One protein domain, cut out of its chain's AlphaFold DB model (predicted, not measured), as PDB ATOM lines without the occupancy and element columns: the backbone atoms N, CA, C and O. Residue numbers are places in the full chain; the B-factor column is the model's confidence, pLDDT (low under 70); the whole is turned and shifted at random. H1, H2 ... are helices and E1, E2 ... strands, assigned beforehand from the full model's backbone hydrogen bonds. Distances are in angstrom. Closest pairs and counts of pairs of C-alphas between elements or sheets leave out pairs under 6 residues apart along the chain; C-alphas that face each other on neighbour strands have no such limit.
ATOM      1  N   LEU A 103     -31.035 -36.812  -3.362       88.12
ATOM      2  CA  LEU A 103     -31.138 -35.627  -4.192       88.12
ATOM      3  C   LEU A 103     -32.554 -35.526  -4.722       88.12
ATOM      4  O   LEU A 103     -33.031 -36.428  -5.410       88.12
ATOM      5  N   MET A 104     -33.212 -34.417  -4.424       86.88
ATOM      6  CA  MET A 104     -34.429 -34.046  -5.121       86.88
ATOM      7  C   MET A 104     -34.054 -33.376  -6.426       86.88
ATOM      8  O   MET A 104     -33.322 -32.396  -6.432       86.88
ATOM      9  N   MET A 105     -34.532 -33.928  -7.529       88.94
ATOM     10  CA  MET A 105     -34.117 -33.552  -8.870       88.94
ATOM     11  C   MET A 105     -35.338 -33.254  -9.717       88.94
ATOM     12  O   MET A 105     -36.318 -33.994  -9.666       88.94
ATOM     13  N   ARG A 106     -35.277 -32.215 -10.547       88.19
ATOM     14  CA  ARG A 106     -36.310 -32.016 -11.564       88.19
ATOM     15  C   ARG A 106     -36.178 -33.083 -12.648       88.19
ATOM     16  O   ARG A 106     -35.076 -33.346 -13.135       88.19
ATOM     17  N   GLU A 107     -37.289 -33.698 -13.039       86.19
ATOM     18  CA  GLU A 107     -37.263 -34.801 -14.008       86.19
ATOM     19  C   GLU A 107     -36.739 -34.383 -15.388       86.19
ATOM     20  O   GLU A 107     -36.010 -35.140 -16.033       86.19
ATOM     21  N   ASP A 108     -37.055 -33.164 -15.832       88.38
ATOM     22  CA  ASP A 108     -36.565 -32.608 -17.096       88.38
ATOM     23  C   ASP A 108     -35.038 -32.443 -17.093       88.38
ATOM     24  O   ASP A 108     -34.372 -32.725 -18.090       88.38
ATOM     25  N   ARG A 109     -34.461 -32.069 -15.947       90.44
ATOM     26  CA  ARG A 109     -33.011 -31.890 -15.792       90.44
ATOM     27  C   ARG A 109     -32.267 -33.212 -15.647       90.44
ATOM     28  O   ARG A 109     -31.146 -33.325 -16.135       90.44
ATOM     29  N   LEU A 110     -32.898 -34.245 -15.086       87.25
ATOM     30  CA  LEU A 110     -32.338 -35.602 -15.119       87.25
ATOM     31  C   LEU A 110     -32.166 -36.124 -16.544       87.25
ATOM     32  O   LEU A 110     -31.180 -36.803 -16.816       87.25
ATOM     33  N   ARG A 111     -33.090 -35.793 -17.453       84.06
ATOM     34  CA  ARG A 111     -32.953 -36.124 -18.876       84.06
ATOM     35  C   ARG A 111     -31.817 -35.333 -19.523       84.06
ATOM     36  O   ARG A 111     -30.953 -35.940 -20.145       84.06
ATOM     37  N   ALA A 112     -31.767 -34.021 -19.298       84.31
ATOM     38  CA  ALA A 112     -30.713 -33.156 -19.833       84.31
ATOM     39  C   ALA A 112     -29.299 -33.596 -19.397       84.31
ATOM     40  O   ALA A 112     -28.362 -33.583 -20.191       84.31
ATOM     41  N   LEU A 113     -29.140 -34.087 -18.162       82.94
ATOM     42  CA  LEU A 113     -27.866 -34.640 -17.682       82.94
ATOM     43  C   LEU A 113     -27.347 -35.791 -18.564       82.94
ATOM     44  O   LEU A 113     -26.139 -35.936 -18.736       82.94
ATOM     45  N   THR A 114     -28.240 -36.605 -19.136       73.69
ATOM     46  CA  THR A 114     -27.857 -37.707 -20.039       73.69
ATOM     47  C   THR A 114     -27.331 -37.216 -21.388       73.69
ATOM     48  O   THR A 114     -26.614 -37.945 -22.070       73.69
ATOM     49  N   GLU A 115     -27.631 -35.967 -21.739       81.94
ATOM     50  CA  GLU A 115     -27.209 -35.293 -22.969       81.94
ATOM     51  C   GLU A 115     -25.903 -34.498 -22.773       81.94
ATOM     52  O   GLU A 115     -25.376 -33.919 -23.720       81.94
ATOM     53  N   GLY A 116     -25.334 -34.515 -21.558       81.00
ATOM     54  CA  GLY A 116     -24.075 -33.846 -21.220       81.00
ATOM     55  C   GLY A 116     -24.233 -32.467 -20.577       81.00
ATOM     56  O   GLY A 116     -23.224 -31.811 -20.311       81.00
ATOM     57  N   ASP A 117     -25.464 -32.036 -20.288       89.25
ATOM     58  CA  ASP A 117     -25.709 -30.762 -19.615       89.25
ATOM     59  C   ASP A 117     -25.131 -30.729 -18.197       89.25
ATOM     60  O   ASP A 117     -25.030 -31.734 -17.488       89.25
ATOM     61  N   THR A 118     -24.797 -29.514 -17.764       92.38
ATOM     62  CA  THR A 118     -24.380 -29.250 -16.387       92.38
ATOM     63  C   THR A 118     -25.594 -29.061 -15.480       92.38
ATOM     64  O   THR A 118     -26.505 -28.296 -15.800       92.38
ATOM     65  N   LEU A 119     -25.565 -29.722 -14.324       93.62
ATOM     66  CA  LEU A 119     -26.526 -29.603 -13.239       93.62
ATOM     67  C   LEU A 119     -26.018 -28.689 -12.128       93.62
ATOM     68  O   LEU A 119     -24.880 -28.814 -11.667       93.62
ATOM     69  N   ARG A 120     -26.913 -27.841 -11.625       95.25
ATOM     70  CA  ARG A 120     -26.741 -27.043 -10.409       95.25
ATOM     71  C   ARG A 120     -27.577 -27.628  -9.278       95.25
ATOM     72  O   ARG A 120     -28.802 -27.529  -9.284       95.25
ATOM     73  N   ILE A 121     -26.897 -28.203  -8.296       93.88
ATOM     74  CA  ILE A 121     -27.485 -28.796  -7.098       93.88
ATOM     75  C   ILE A 121     -27.327 -27.824  -5.931       93.88
ATOM     76  O   ILE A 121     -26.212 -27.463  -5.569       93.88
ATOM     77  N   ALA A 122     -28.430 -27.408  -5.332       91.38
ATOM     78  CA  ALA A 122     -28.433 -26.649  -4.089       91.38
ATOM     79  C   ALA A 122     -28.102 -27.548  -2.887       91.38
ATOM     80  O   ALA A 122     -28.584 -28.672  -2.817       91.38
ATOM     81  N   ALA A 123     -27.321 -27.072  -1.921       86.31
ATOM     82  CA  ALA A 123     -27.084 -27.768  -0.657       86.31
ATOM     83  C   ALA A 123     -26.823 -26.762   0.479       86.31
ATOM     84  O   ALA A 123     -26.329 -25.671   0.198       86.31
ATOM     85  N   PRO A 124     -27.082 -27.105   1.756       77.06
ATOM     86  CA  PRO A 124     -26.778 -26.215   2.887       77.06
ATOM     87  C   PRO A 124     -25.275 -25.934   3.029       77.06
ATOM     88  O   PRO A 124     -24.863 -24.871   3.487       77.06
ATOM     89  N   VAL A 125     -24.446 -26.881   2.589       78.81
ATOM     90  CA  VAL A 125     -22.992 -26.761   2.497       78.81
ATOM     91  C   VAL A 125     -22.528 -27.326   1.154       78.81
ATOM     92  O   VAL A 125     -23.092 -28.293   0.650       78.81
ATOM     93  N   ALA A 126     -21.496 -26.724   0.565       84.12
ATOM     94  CA  ALA A 126     -20.936 -27.142  -0.725       84.12
ATOM     95  C   ALA A 126     -19.433 -27.443  -0.628       84.12
ATOM     96  O   ALA A 126     -18.647 -27.052  -1.491       84.12
ATOM     97  N   GLY A 127     -19.014 -28.117   0.445       84.31
ATOM     98  CA  GLY A 127     -17.638 -28.577   0.582       84.31
ATOM     99  C   GLY A 127     -17.342 -29.803  -0.283       84.31
ATOM    100  O   GLY A 127     -18.199 -30.338  -0.999       84.31
ATOM    101  N   ALA A 128     -16.086 -30.246  -0.251       85.19
ATOM    102  CA  ALA A 128     -15.616 -31.359  -1.072       85.19
ATOM    103  C   ALA A 128     -16.317 -32.685  -0.722       85.19
ATOM    104  O   ALA A 128     -16.556 -33.500  -1.616       85.19
ATOM    105  N   GLY A 129     -16.666 -32.893   0.550       83.88
ATOM    106  CA  GLY A 129     -17.351 -34.089   1.018       83.88
ATOM    107  C   GLY A 129     -18.784 -34.158   0.505       83.88
ATOM    108  O   GLY A 129     -19.148 -35.143  -0.144       83.88
ATOM    109  N   VAL A 130     -19.575 -33.099   0.707       85.44
ATOM    110  CA  VAL A 130     -20.958 -33.042   0.200       85.44
ATOM    111  C   VAL A 130     -21.002 -33.043  -1.328       85.44
ATOM    112  O   VAL A 130     -21.794 -33.781  -1.918       85.44
ATOM    113  N   THR A 131     -20.088 -32.329  -1.991       90.00
ATOM    114  CA  THR A 131     -19.967 -32.363  -3.459       90.00
ATOM    115  C   THR A 131     -19.667 -33.771  -3.973       90.00
ATOM    116  O   THR A 131     -20.305 -34.248  -4.914       90.00
ATOM    117  N   GLY A 132     -18.711 -34.465  -3.349       89.62
ATOM    118  CA  GLY A 132     -18.361 -35.840  -3.701       89.62
ATOM    119  C   GLY A 132     -19.518 -36.816  -3.485       89.62
ATOM    120  O   GLY A 132     -19.741 -37.697  -4.315       89.62
ATOM    121  N   LEU A 133     -20.287 -36.632  -2.411       86.94
ATOM    122  CA  LEU A 133     -21.465 -37.441  -2.116       86.94
ATOM    123  C   LEU A 133     -22.569 -37.248  -3.164       86.94
ATOM    124  O   LEU A 133     -23.044 -38.238  -3.719       86.94
ATOM    125  N   CYS A 134     -22.917 -36.001  -3.498       90.25
ATOM    126  CA  CYS A 134     -23.918 -35.697  -4.526       90.25
ATOM    127  C   CYS A 134     -23.541 -36.327  -5.875       90.25
ATOM    128  O   CYS A 134     -24.355 -37.001  -6.509       90.25
ATOM    129  N   ARG A 135     -22.274 -36.164  -6.282       92.81
ATOM    130  CA  ARG A 135     -21.733 -36.764  -7.510       92.81
ATOM    131  C   ARG A 135     -21.875 -38.272  -7.515       92.81
ATOM    132  O   ARG A 135     -22.398 -38.827  -8.473       92.81
ATOM    133  N   ARG A 136     -21.457 -38.928  -6.432       91.06
ATOM    134  CA  ARG A 136     -21.541 -40.383  -6.321       91.06
ATOM    135  C   ARG A 136     -22.980 -40.881  -6.416       91.06
ATOM    136  O   ARG A 136     -23.207 -41.890  -7.076       91.06
ATOM    137  N   ILE A 137     -23.928 -40.194  -5.774       90.69
ATOM    138  CA  ILE A 137     -25.337 -40.594  -5.813       90.69
ATOM    139  C   ILE A 137     -25.862 -40.554  -7.250       90.69
ATOM    140  O   ILE A 137     -26.366 -41.561  -7.741       90.69
ATOM    141  N   LEU A 138     -25.675 -39.430  -7.951       92.50
ATOM    142  CA  LEU A 138     -26.131 -39.289  -9.339       92.50
ATOM    143  C   LEU A 138     -25.409 -40.247 -10.283       92.50
ATOM    144  O   LEU A 138     -26.047 -40.848 -11.141       92.50
ATOM    145  N   GLN A 139     -24.097 -40.426 -10.118       93.06
ATOM    146  CA  GLN A 139     -23.309 -41.336 -10.951       93.06
ATOM    147  C   GLN A 139     -23.743 -42.787 -10.767       93.06
ATOM    148  O   GLN A 139     -23.915 -43.503 -11.750       93.06
ATOM    149  N   GLY A 140     -23.952 -43.222  -9.522       93.00
ATOM    150  CA  GLY A 140     -24.433 -44.568  -9.232       93.00
ATOM    151  C   GLY A 140     -25.852 -44.797  -9.753       93.00
ATOM    152  O   GLY A 140     -26.114 -45.835 -10.358       93.00
ATOM    153  N   TRP A 141     -26.739 -43.810  -9.591       92.69
ATOM    154  CA  TRP A 141     -28.091 -43.866 -10.137       92.69
ATOM    155  C   TRP A 141     -28.065 -43.960 -11.668       92.69
ATOM    156  O   TRP A 141     -28.693 -44.856 -12.227       92.69
ATOM    157  N   ALA A 142     -27.288 -43.109 -12.344       92.19
ATOM    158  CA  ALA A 142     -27.158 -43.114 -13.800       92.19
ATOM    159  C   ALA A 142     -26.582 -44.443 -14.314       92.19
ATOM    160  O   ALA A 142     -27.123 -45.023 -15.255       92.19
ATOM    161  N   ALA A 143     -25.559 -44.985 -13.648       93.06
ATOM    162  CA  ALA A 143     -24.963 -46.270 -14.006       93.06
ATOM    163  C   ALA A 143     -25.977 -47.423 -13.956       93.06
ATOM    164  O   ALA A 143     -25.959 -48.295 -14.826       93.06
ATOM    165  N   ARG A 144     -26.912 -47.417 -12.993       92.00
ATOM    166  CA  ARG A 144     -28.004 -48.409 -12.930       92.00
ATOM    167  C   ARG A 144     -28.995 -48.294 -14.084       92.00
ATOM    168  O   ARG A 144     -29.644 -49.282 -14.407       92.00
ATOM    169  N   GLN A 145     -29.079 -47.126 -14.713       89.38
ATOM    170  CA  GLN A 145     -29.859 -46.903 -15.931       89.38
ATOM    171  C   GLN A 145     -29.055 -47.186 -17.212       89.38
ATOM    172  O   GLN A 145     -29.537 -46.912 -18.307       89.38
ATOM    173  N   GLY A 146     -27.826 -47.705 -17.101       91.44
ATOM    174  CA  GLY A 146     -26.942 -47.932 -18.248       91.44
ATOM    175  C   GLY A 146     -26.304 -46.656 -18.805       91.44
ATOM    176  O   GLY A 146     -25.839 -46.653 -19.942       91.44
ATOM    177  N   LEU A 147     -26.278 -45.574 -18.022       90.25
ATOM    178  CA  LEU A 147     -25.757 -44.269 -18.421       90.25
ATOM    179  C   LEU A 147     -24.441 -43.954 -17.704       90.25
ATOM    180  O   LEU A 147     -24.222 -44.355 -16.562       90.25
ATOM    181  N   ALA A 148     -23.576 -43.183 -18.359       89.81
ATOM    182  CA  ALA A 148     -22.347 -42.664 -17.771       89.81
ATOM    183  C   ALA A 148     -22.404 -41.136 -17.733       89.81
ATOM    184  O   ALA A 148     -22.628 -40.503 -18.761       89.81
ATOM    185  N   ILE A 149     -22.185 -40.552 -16.555       90.31
ATOM    186  CA  ILE A 149     -22.170 -39.097 -16.363       90.31
ATOM    187  C   ILE A 149     -20.817 -38.659 -15.792       90.31
ATOM    188  O   ILE A 149     -20.274 -39.287 -14.873       90.31
ATOM    189  N   ALA A 150     -20.267 -37.578 -16.338       88.25
ATOM    190  CA  ALA A 150     -19.038 -36.976 -15.835       88.25
ATOM    191  C   ALA A 150     -19.313 -36.256 -14.504       88.25
ATOM    192  O   ALA A 150     -20.350 -35.626 -14.331       88.25
ATOM    193  N   GLY A 151     -18.405 -36.347 -13.531       84.50
ATOM    194  CA  GLY A 151     -18.625 -35.701 -12.228       84.50
ATOM    195  C   GLY A 151     -18.588 -34.172 -12.323       84.50
ATOM    196  O   GLY A 151     -19.210 -33.470 -11.528       84.50
ATOM    197  N   GLU A 152     -17.865 -33.661 -13.311       89.06
ATOM    198  CA  GLU A 152     -17.644 -32.252 -13.617       89.06
ATOM    199  C   GLU A 152     -18.919 -31.545 -14.086       89.06
ATOM    200  O   GLU A 152     -19.046 -30.339 -13.879       89.06
ATOM    201  N   THR A 153     -19.884 -32.286 -14.642       90.62
ATOM    202  CA  THR A 153     -21.197 -31.740 -15.010       90.62
ATOM    203  C   THR A 153     -22.110 -31.565 -13.800       90.62
ATOM    204  O   THR A 153     -23.208 -31.052 -13.938       90.62
ATOM    205  N   ILE A 154     -21.682 -31.946 -12.593       93.88
ATOM    206  CA  ILE A 154     -22.453 -31.765 -11.361       93.88
ATOM    207  C   ILE A 154     -21.765 -30.699 -10.509       93.88
ATOM    208  O   ILE A 154     -20.672 -30.910  -9.959       93.88
ATOM    209  N   GLN A 155     -22.433 -29.555 -10.384       94.50
ATOM    210  CA  GLN A 155     -22.024 -28.428  -9.555       94.50
ATOM    211  C   GLN A 155     -22.904 -28.363  -8.311       94.50
ATOM    212  O   GLN A 155     -24.123 -28.279  -8.421       94.50
ATOM    213  N   VAL A 156     -22.289 -28.379  -7.129       93.12
ATOM    214  CA  VAL A 156     -22.998 -28.178  -5.859       93.12
ATOM    215  C   VAL A 156     -22.784 -26.741  -5.398       93.12
ATOM    216  O   VAL A 156     -21.661 -26.240  -5.417       93.12
ATOM    217  N   VAL A 157     -23.866 -26.070  -5.017       93.25
ATOM    218  CA  VAL A 157     -23.903 -24.649  -4.668       93.25
ATOM    219  C   VAL A 157     -24.475 -24.502  -3.264       93.25
ATOM    220  O   VAL A 157     -25.576 -24.981  -2.992       93.25
ATOM    221  N   ALA A 158     -23.736 -23.825  -2.385       89.00
ATOM    222  CA  ALA A 158     -24.173 -23.574  -1.019       89.00
ATOM    223  C   ALA A 158     -25.311 -22.544  -1.003       89.00
ATOM    224  O   ALA A 158     -25.160 -21.453  -1.556       89.00
ATOM    225  N   VAL A 159     -26.431 -22.883  -0.372       84.56
ATOM    226  CA  VAL A 159     -27.609 -22.021  -0.219       84.56
ATOM    227  C   VAL A 159     -28.276 -22.259   1.132       84.56
ATOM    228  O   VAL A 159     -28.195 -23.347   1.689       84.56
ATOM    229  N   THR A 160     -28.970 -21.250   1.653       76.25
ATOM    230  CA  THR A 160     -29.708 -21.324   2.929       76.25
ATOM    231  C   THR A 160     -31.217 -21.500   2.743       76.25
ATOM    232  O   THR A 160     -31.980 -21.329   3.690       76.25
ATOM    233  N   LEU A 161     -31.655 -21.760   1.511       72.38
ATOM    234  CA  LEU A 161     -33.057 -21.958   1.153       72.38
ATOM    235  C   LEU A 161     -33.493 -23.396   1.459       72.38
ATOM    236  O   LEU A 161     -32.664 -24.310   1.451       72.38
ATOM    237  N   SER A 162     -34.796 -23.601   1.679       71.94
ATOM    238  CA  SER A 162     -35.369 -24.953   1.694       71.94
ATOM    239  C   SER A 162     -35.166 -25.619   0.329       71.94
ATOM    240  O   SER A 162     -34.987 -24.934  -0.684       71.94
ATOM    241  N   GLY A 163     -35.184 -26.952   0.259       73.56
ATOM    242  CA  GLY A 163     -34.974 -27.615  -1.030       73.56
ATOM    243  C   GLY A 163     -36.083 -27.294  -2.045       73.56
ATOM    244  O   GLY A 163     -35.792 -27.160  -3.229       73.56
ATOM    245  N   GLU A 164     -37.320 -27.067  -1.595       73.94
ATOM    246  CA  GLU A 164     -38.434 -26.624  -2.447       73.94
ATOM    247  C   GLU A 164     -38.192 -25.226  -3.022       73.94
ATOM    248  O   GLU A 164     -38.283 -25.029  -4.237       73.94
ATOM    249  N   ASP A 165     -37.782 -24.284  -2.169       80.12
ATOM    250  CA  ASP A 165     -37.441 -22.923  -2.588       80.12
ATOM    251  C   ASP A 165     -36.254 -22.916  -3.558       80.12
ATOM    252  O   ASP A 165     -36.209 -22.104  -4.481       80.12
ATOM    253  N   CYS A 166     -35.302 -23.843  -3.406       84.44
ATOM    254  CA  CYS A 166     -34.205 -24.010  -4.359       84.44
ATOM    255  C   CYS A 166     -34.718 -24.428  -5.742       84.44
ATOM    256  O   CYS A 166     -34.315 -23.857  -6.756       84.44
ATOM    257  N   LEU A 167     -35.614 -25.412  -5.807       84.50
ATOM    258  CA  LEU A 167     -36.175 -25.870  -7.079       84.50
ATOM    259  C   LEU A 167     -37.004 -24.758  -7.739       84.50
ATOM    260  O   LEU A 167     -36.856 -24.515  -8.939       84.50
ATOM    261  N   ALA A 168     -37.795 -24.021  -6.952       82.75
ATOM    262  CA  ALA A 168     -38.541 -22.850  -7.413       82.75
ATOM    263  C   ALA A 168     -37.620 -21.711  -7.896       82.75
ATOM    264  O   ALA A 168     -37.926 -21.039  -8.879       82.75
ATOM    265  N   ALA A 169     -36.456 -21.537  -7.264       86.06
ATOM    266  CA  ALA A 169     -35.423 -20.582  -7.669       86.06
ATOM    267  C   ALA A 169     -34.621 -21.021  -8.914       86.06
ATOM    268  O   ALA A 169     -33.689 -20.325  -9.327       86.06
ATOM    269  N   GLY A 170     -34.967 -22.155  -9.529       88.62
ATOM    270  CA  GLY A 170     -34.382 -22.615 -10.786       88.62
ATOM    271  C   GLY A 170     -33.125 -23.469 -10.635       88.62
ATOM    272  O   GLY A 170     -32.400 -23.639 -11.615       88.62
ATOM    273  N   TYR A 171     -32.851 -24.014  -9.446       92.25
ATOM    274  CA  TYR A 171     -31.853 -25.073  -9.305       92.25
ATOM    275  C   TYR A 171     -32.362 -26.375  -9.940       92.25
ATOM    276  O   TYR A 171     -33.563 -26.644 -10.001       92.25
ATOM    277  N   ASP A 172     -31.432 -27.192 -10.427       92.75
ATOM    278  CA  ASP A 172     -31.747 -28.440 -11.131       92.75
ATOM    279  C   ASP A 172     -32.059 -29.577 -10.160       92.75
ATOM    280  O   ASP A 172     -32.815 -30.504 -10.467       92.75
ATOM    281  N   GLY A 173     -31.480 -29.465  -8.970       90.44
ATOM    282  CA  GLY A 173     -31.791 -30.294  -7.832       90.44
ATOM    283  C   GLY A 173     -31.426 -29.623  -6.519       90.44
ATOM    284  O   GLY A 173     -30.765 -28.584  -6.485       90.44
ATOM    285  N   ALA A 174     -31.826 -30.259  -5.433       89.06
ATOM    286  CA  ALA A 174     -31.459 -29.904  -4.080       89.06
ATOM    287  C   ALA A 174     -31.010 -31.163  -3.334       89.06
ATOM    288  O   ALA A 174     -31.630 -32.226  -3.431       89.06
ATOM    289  N   TRP A 175     -29.919 -31.041  -2.585       84.81
ATOM    290  CA  TRP A 175     -29.552 -32.005  -1.570       84.81
ATOM    291  C   TRP A 175     -30.672 -32.100  -0.547       84.81
ATOM    292  O   TRP A 175     -31.127 -31.096  -0.002       84.81
ATOM    293  N   TRP A 176     -31.081 -33.335  -0.287       70.94
ATOM    294  CA  TRP A 176     -32.220 -33.629   0.541       70.94
ATOM    295  C   TRP A 176     -31.865 -34.624   1.638       70.94
ATOM    296  O   TRP A 176     -31.867 -35.842   1.420       70.94
ATOM    297  N   PRO A 177     -31.561 -34.137   2.846       56.09
ATOM    298  CA  PRO A 177     -31.245 -35.024   3.946       56.09
ATOM    299  C   PRO A 177     -32.505 -35.676   4.535       56.09
ATOM    300  O   PRO A 177     -32.400 -36.766   5.081       56.09
ATOM    301  N   GLN A 178     -33.705 -35.089   4.416       61.44
ATOM    302  CA  GLN A 178     -34.859 -35.492   5.238       61.44
ATOM    303  C   GLN A 178     -36.122 -35.771   4.411       61.44
ATOM    304  O   GLN A 178     -37.012 -34.938   4.285       61.44
ATOM    305  N   SER A 179     -36.255 -36.976   3.850       50.94
ATOM    306  CA  SER A 179     -37.388 -37.390   2.992       50.94
ATOM    307  C   SER A 179     -38.782 -37.393   3.656       50.94
ATOM    308  O   SER A 179     -39.756 -37.746   2.996       50.94
ATOM    309  N   GLY A 180     -38.906 -37.009   4.934       55.53
ATOM    310  CA  GLY A 180     -40.162 -37.057   5.686       55.53
ATOM    311  C   GLY A 180     -41.116 -35.896   5.409       55.53
ATOM    312  O   GLY A 180     -42.168 -36.102   4.816       55.53
ATOM    313  N   ALA A 181     -40.778 -34.686   5.863       54.75
ATOM    314  CA  ALA A 181     -41.733 -33.578   5.893       54.75
ATOM    315  C   ALA A 181     -41.968 -32.953   4.509       54.75
ATOM    316  O   ALA A 181     -43.081 -32.866   4.000       54.75
ATOM    317  N   GLU A 182     -40.879 -32.573   3.866       55.97
ATOM    318  CA  GLU A 182     -40.915 -31.828   2.618       55.97
ATOM    319  C   GLU A 182     -41.118 -32.792   1.401       55.97
ATOM    320  O   GLU A 182     -41.566 -32.417   0.321       55.97
ATOM    321  N   GLY A 183     -40.844 -34.102   1.561       57.06
ATOM    322  CA  GLY A 183     -41.064 -35.126   0.519       57.06
ATOM    323  C   GLY A 183     -42.540 -35.517   0.376       57.06
ATOM    324  O   GLY A 183     -42.969 -36.097  -0.625       57.06
ATOM    325  N   VAL A 184     -43.323 -35.221   1.413       56.56
ATOM    326  CA  VAL A 184     -44.785 -35.229   1.394       56.56
ATOM    327  C   VAL A 184     -45.284 -33.918   0.779       56.56
ATOM    328  O   VAL A 184     -46.081 -33.975  -0.154       56.56
ATOM    329  N   ALA A 185     -44.748 -32.764   1.198       56.59
ATOM    330  CA  ALA A 185     -45.137 -31.451   0.673       56.59
ATOM    331  C   ALA A 185     -44.915 -31.312  -0.847       56.59
ATOM    332  O   ALA A 185     -45.829 -30.916  -1.565       56.59
ATOM    333  N   THR A 186     -43.782 -31.765  -1.381       59.56
ATOM    334  CA  THR A 186     -43.529 -31.778  -2.835       59.56
ATOM    335  C   THR A 186     -44.434 -32.708  -3.639       59.56
ATOM    336  O   THR A 186     -44.838 -32.351  -4.750       59.56
ATOM    337  N   ARG A 187     -44.803 -33.877  -3.094       61.94
ATOM    338  CA  ARG A 187     -45.807 -34.764  -3.712       61.94
ATOM    339  C   ARG A 187     -47.195 -34.132  -3.700       61.94
ATOM    340  O   ARG A 187     -47.919 -34.258  -4.682       61.94
ATOM    341  N   ILE A 188     -47.543 -33.432  -2.622       53.22
ATOM    342  CA  ILE A 188     -48.793 -32.671  -2.511       53.22
ATOM    343  C   ILE A 188     -48.801 -31.493  -3.499       53.22
ATOM    344  O   ILE A 188     -49.824 -31.224  -4.122       53.22
ATOM    345  N   ALA A 189     -47.656 -30.838  -3.711       57.34
ATOM    346  CA  ALA A 189     -47.515 -29.682  -4.595       57.34
ATOM    347  C   ALA A 189     -47.500 -30.023  -6.101       57.34
ATOM    348  O   ALA A 189     -47.403 -29.117  -6.930       57.34
ATOM    349  N   GLY A 190     -47.568 -31.307  -6.482       58.81
ATOM    350  CA  GLY A 190     -47.684 -31.740  -7.881       58.81
ATOM    351  C   GLY A 190     -46.485 -31.398  -8.777       58.81
ATOM    352  O   GLY A 190     -46.619 -31.378 -10.000       58.81
ATOM    353  N   SER A 191     -45.318 -31.111  -8.196       64.50
ATOM    354  CA  SER A 191     -44.106 -30.804  -8.963       64.50
ATOM    355  C   SER A 191     -43.523 -32.076  -9.594       64.50
ATOM    356  O   SER A 191     -43.474 -33.120  -8.945       64.50
ATOM    357  N   SER A 192     -43.041 -31.999 -10.841       77.88
ATOM    358  CA  SER A 192     -42.326 -33.082 -11.545       77.88
ATOM    359  C   SER A 192     -40.899 -33.245 -11.008       77.88
ATOM    360  O   SER A 192     -39.894 -33.013 -11.689       77.88
ATOM    361  N   VAL A 193     -40.820 -33.594  -9.728       80.31
ATOM    362  CA  VAL A 193     -39.583 -33.793  -8.981       80.31
ATOM    363  C   VAL A 193     -39.451 -35.257  -8.601       80.31
ATOM    364  O   VAL A 193     -40.406 -35.913  -8.188       80.31
ATOM    365  N   ARG A 194     -38.233 -35.770  -8.721       82.94
ATOM    366  CA  ARG A 194     -37.870 -37.134  -8.367       82.94
ATOM    367  C   ARG A 194     -36.845 -37.108  -7.251       82.94
ATOM    368  O   ARG A 194     -35.805 -36.466  -7.376       82.94
ATOM    369  N   LEU A 195     -37.106 -37.865  -6.192       84.00
ATOM    370  CA  LEU A 195     -36.071 -38.212  -5.230       84.00
ATOM    371  C   LEU A 195     -35.196 -39.320  -5.828       84.00
ATOM    372  O   LEU A 195     -35.693 -40.396  -6.159       84.00
ATOM    373  N   ILE A 196     -33.904 -39.047  -5.964       87.56
ATOM    374  CA  ILE A 196     -32.870 -40.060  -6.163       87.56
ATOM    375  C   ILE A 196     -32.295 -40.353  -4.787       87.56
ATOM    376  O   ILE A 196     -31.561 -39.531  -4.230       87.56
ATOM    377  N   ALA A 197     -32.661 -41.500  -4.225       83.56
ATOM    378  CA  ALA A 197     -32.232 -41.875  -2.891       83.56
ATOM    379  C   ALA A 197     -30.723 -42.159  -2.878       83.56
ATOM    380  O   ALA A 197     -30.147 -42.569  -3.890       83.56
ATOM    381  N   ALA A 198     -30.054 -42.001  -1.734       83.62
ATOM    382  CA  ALA A 198     -28.626 -42.320  -1.654       83.62
ATOM    383  C   ALA A 198     -28.341 -43.779  -2.079       83.62
ATOM    384  O   ALA A 198     -27.386 -44.064  -2.812       83.62
ATOM    385  N   GLU A 199     -29.239 -44.695  -1.714       84.75
ATOM    386  CA  GLU A 199     -29.152 -46.116  -2.057       84.75
ATOM    387  C   GLU A 199     -29.307 -46.394  -3.551       84.75
ATOM    388  O   GLU A 199     -28.698 -47.348  -4.054       84.75
ATOM    389  N   ASP A 200     -30.027 -45.536  -4.281       85.69
ATOM    390  CA  ASP A 200     -30.098 -45.577  -5.744       85.69
ATOM    391  C   ASP A 200     -28.716 -45.361  -6.368       85.69
ATOM    392  O   ASP A 200     -28.376 -45.963  -7.385       85.69
ATOM    393  N   GLY A 201     -27.878 -44.572  -5.696       86.06
ATOM    394  CA  GLY A 201     -26.483 -44.324  -6.039       86.06
ATOM    395  C   GLY A 201     -25.468 -45.318  -5.472       86.06
ATOM    396  O   GLY A 201     -24.261 -45.114  -5.606       86.06
ATOM    397  N   GLY A 202     -25.914 -46.380  -4.791       83.75
ATOM    398  CA  GLY A 202     -25.011 -47.310  -4.099       83.75
ATOM    399  C   GLY A 202     -24.307 -46.689  -2.883       83.75
ATOM    400  O   GLY A 202     -23.205 -47.109  -2.509       83.75
TER     401      GLY A 202
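This is residues 103 to 202 of the 300 residues of the protein "ABC transporter substrate-binding protein" of Defluviicoccus vanus (UniProt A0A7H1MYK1). A strongly twisted sheet of five strands makes the core, with the long helix H2 over one face and the short helix H3 over the opposite face. H1 crosses near the residues where E1 ends and E2 begins, H4 sits out at the rim and only grazes the sheet, and the short H5 packs on residues 136 to 142 of H2. The printed part has 100 residues, with five named strands and five named helices in turn, E1 H1 E2 H2 E3 H3 E4 H4 E5 H5; the class is mixed, helices and strands. The sheet's order is E3 E2 E4 E1 E5, mixed, with E3, E2 and E4 parallel and E1 antiparallel to its neighbours E4 and E5. The whole is compact and rounded, with a radius of gyration of the C-alphas of 12.4 A and spans of 32 by 27 by 23 A.

E1, residues 103 to 106, is an inner strand between E4, residues 173 to 176, and E5, residues 193 to 197. It is antiparallel to E4 at 154 degrees, with N 174 and O 104 2.8 A apart, and antiparallel to E5 at 153 degrees, with N 105 and O 194 2.8 A apart. H1, residues 107 to 114, is on the sheet at a height of 8.2 A, over E4 and across the strands at 89 degrees to E4 on the local plane. E2, residues 119 to 123, is parallel to E4 at 31 degrees, with N 175 and O 122 2.7 A apart. H2, residues 128 to 144, is on the sheet; its closest C-alphas to E3, residues 154 to 158, are those of Thr 131 and Val 156, 5.7 A apart. H1 and H2 are near each other, with 5 pairs of C-alphas within 10 A. E3 is parallel to E2 at 31 degrees, with N 157 and O 121 2.8 A apart. E2, H2 and E3 form a strand-helix-strand unit, two parallel neighbour strands with a helix between them along the chain, and its crossover is right-handed. H3, residues 163 to 168, is on the sheet, on the opposite face from H2, at a height of 7.8 A over the sheet; it lies over E4 and runs along the strands, at 5 degrees to E4 on the local plane. E3, H3 and E4 form a split unit, with E2 between the two strands in the sheet; E4, H4 and E5, with H4 at residues 182 to 188, form another, with E1 between, and both crossovers are right-handed. H4 only grazes the sheet with its residues 182 to 187. H3 and H4 are close but not clearly touching, the closest C-alphas being those of Glu 164 and Thr 186, 7.3 A apart. H5, residues 198 to 201, is not on the sheet and touches H2 at residues 136 to 142 alone, the closest C-alphas being those of Gly 140 and Gly 201, 3.8 A apart. Every O i to N i+4 pair is within hydrogen-bond range in H2 and H3, against 3 of 4 in H1 and 2 of 3 in H4; H5 is too short for such a pair.

E1 begins at C-alpha 103, (-31.138, -35.627, -4.192), and measures 9.7 A. H1 measures 11.5 A and E2 12.7 A. H2 is the longest helix, 24.2 A from C-alpha 128 at (-15.616, -31.359, -1.072) to C-alpha 144 at (-28.004, -48.409, -12.930). E3 measures 13.3 A, H3 8.7 A, E4 9.0 A, H4 9.4 A and E5 12.5 A. H5, 5.3 A long, ends at C-alpha 201, (-26.483, -44.324, -6.039).

The two C-alphas farthest apart are those of Gly 146 and Thr 160, 34.1 A. The printed part has no cut. The link from H2 to E3, 9 residues, is short; the other links between named elements are tight. The mean pLDDT of the printed part is 82.2, and residues 177 to 191 are under 70.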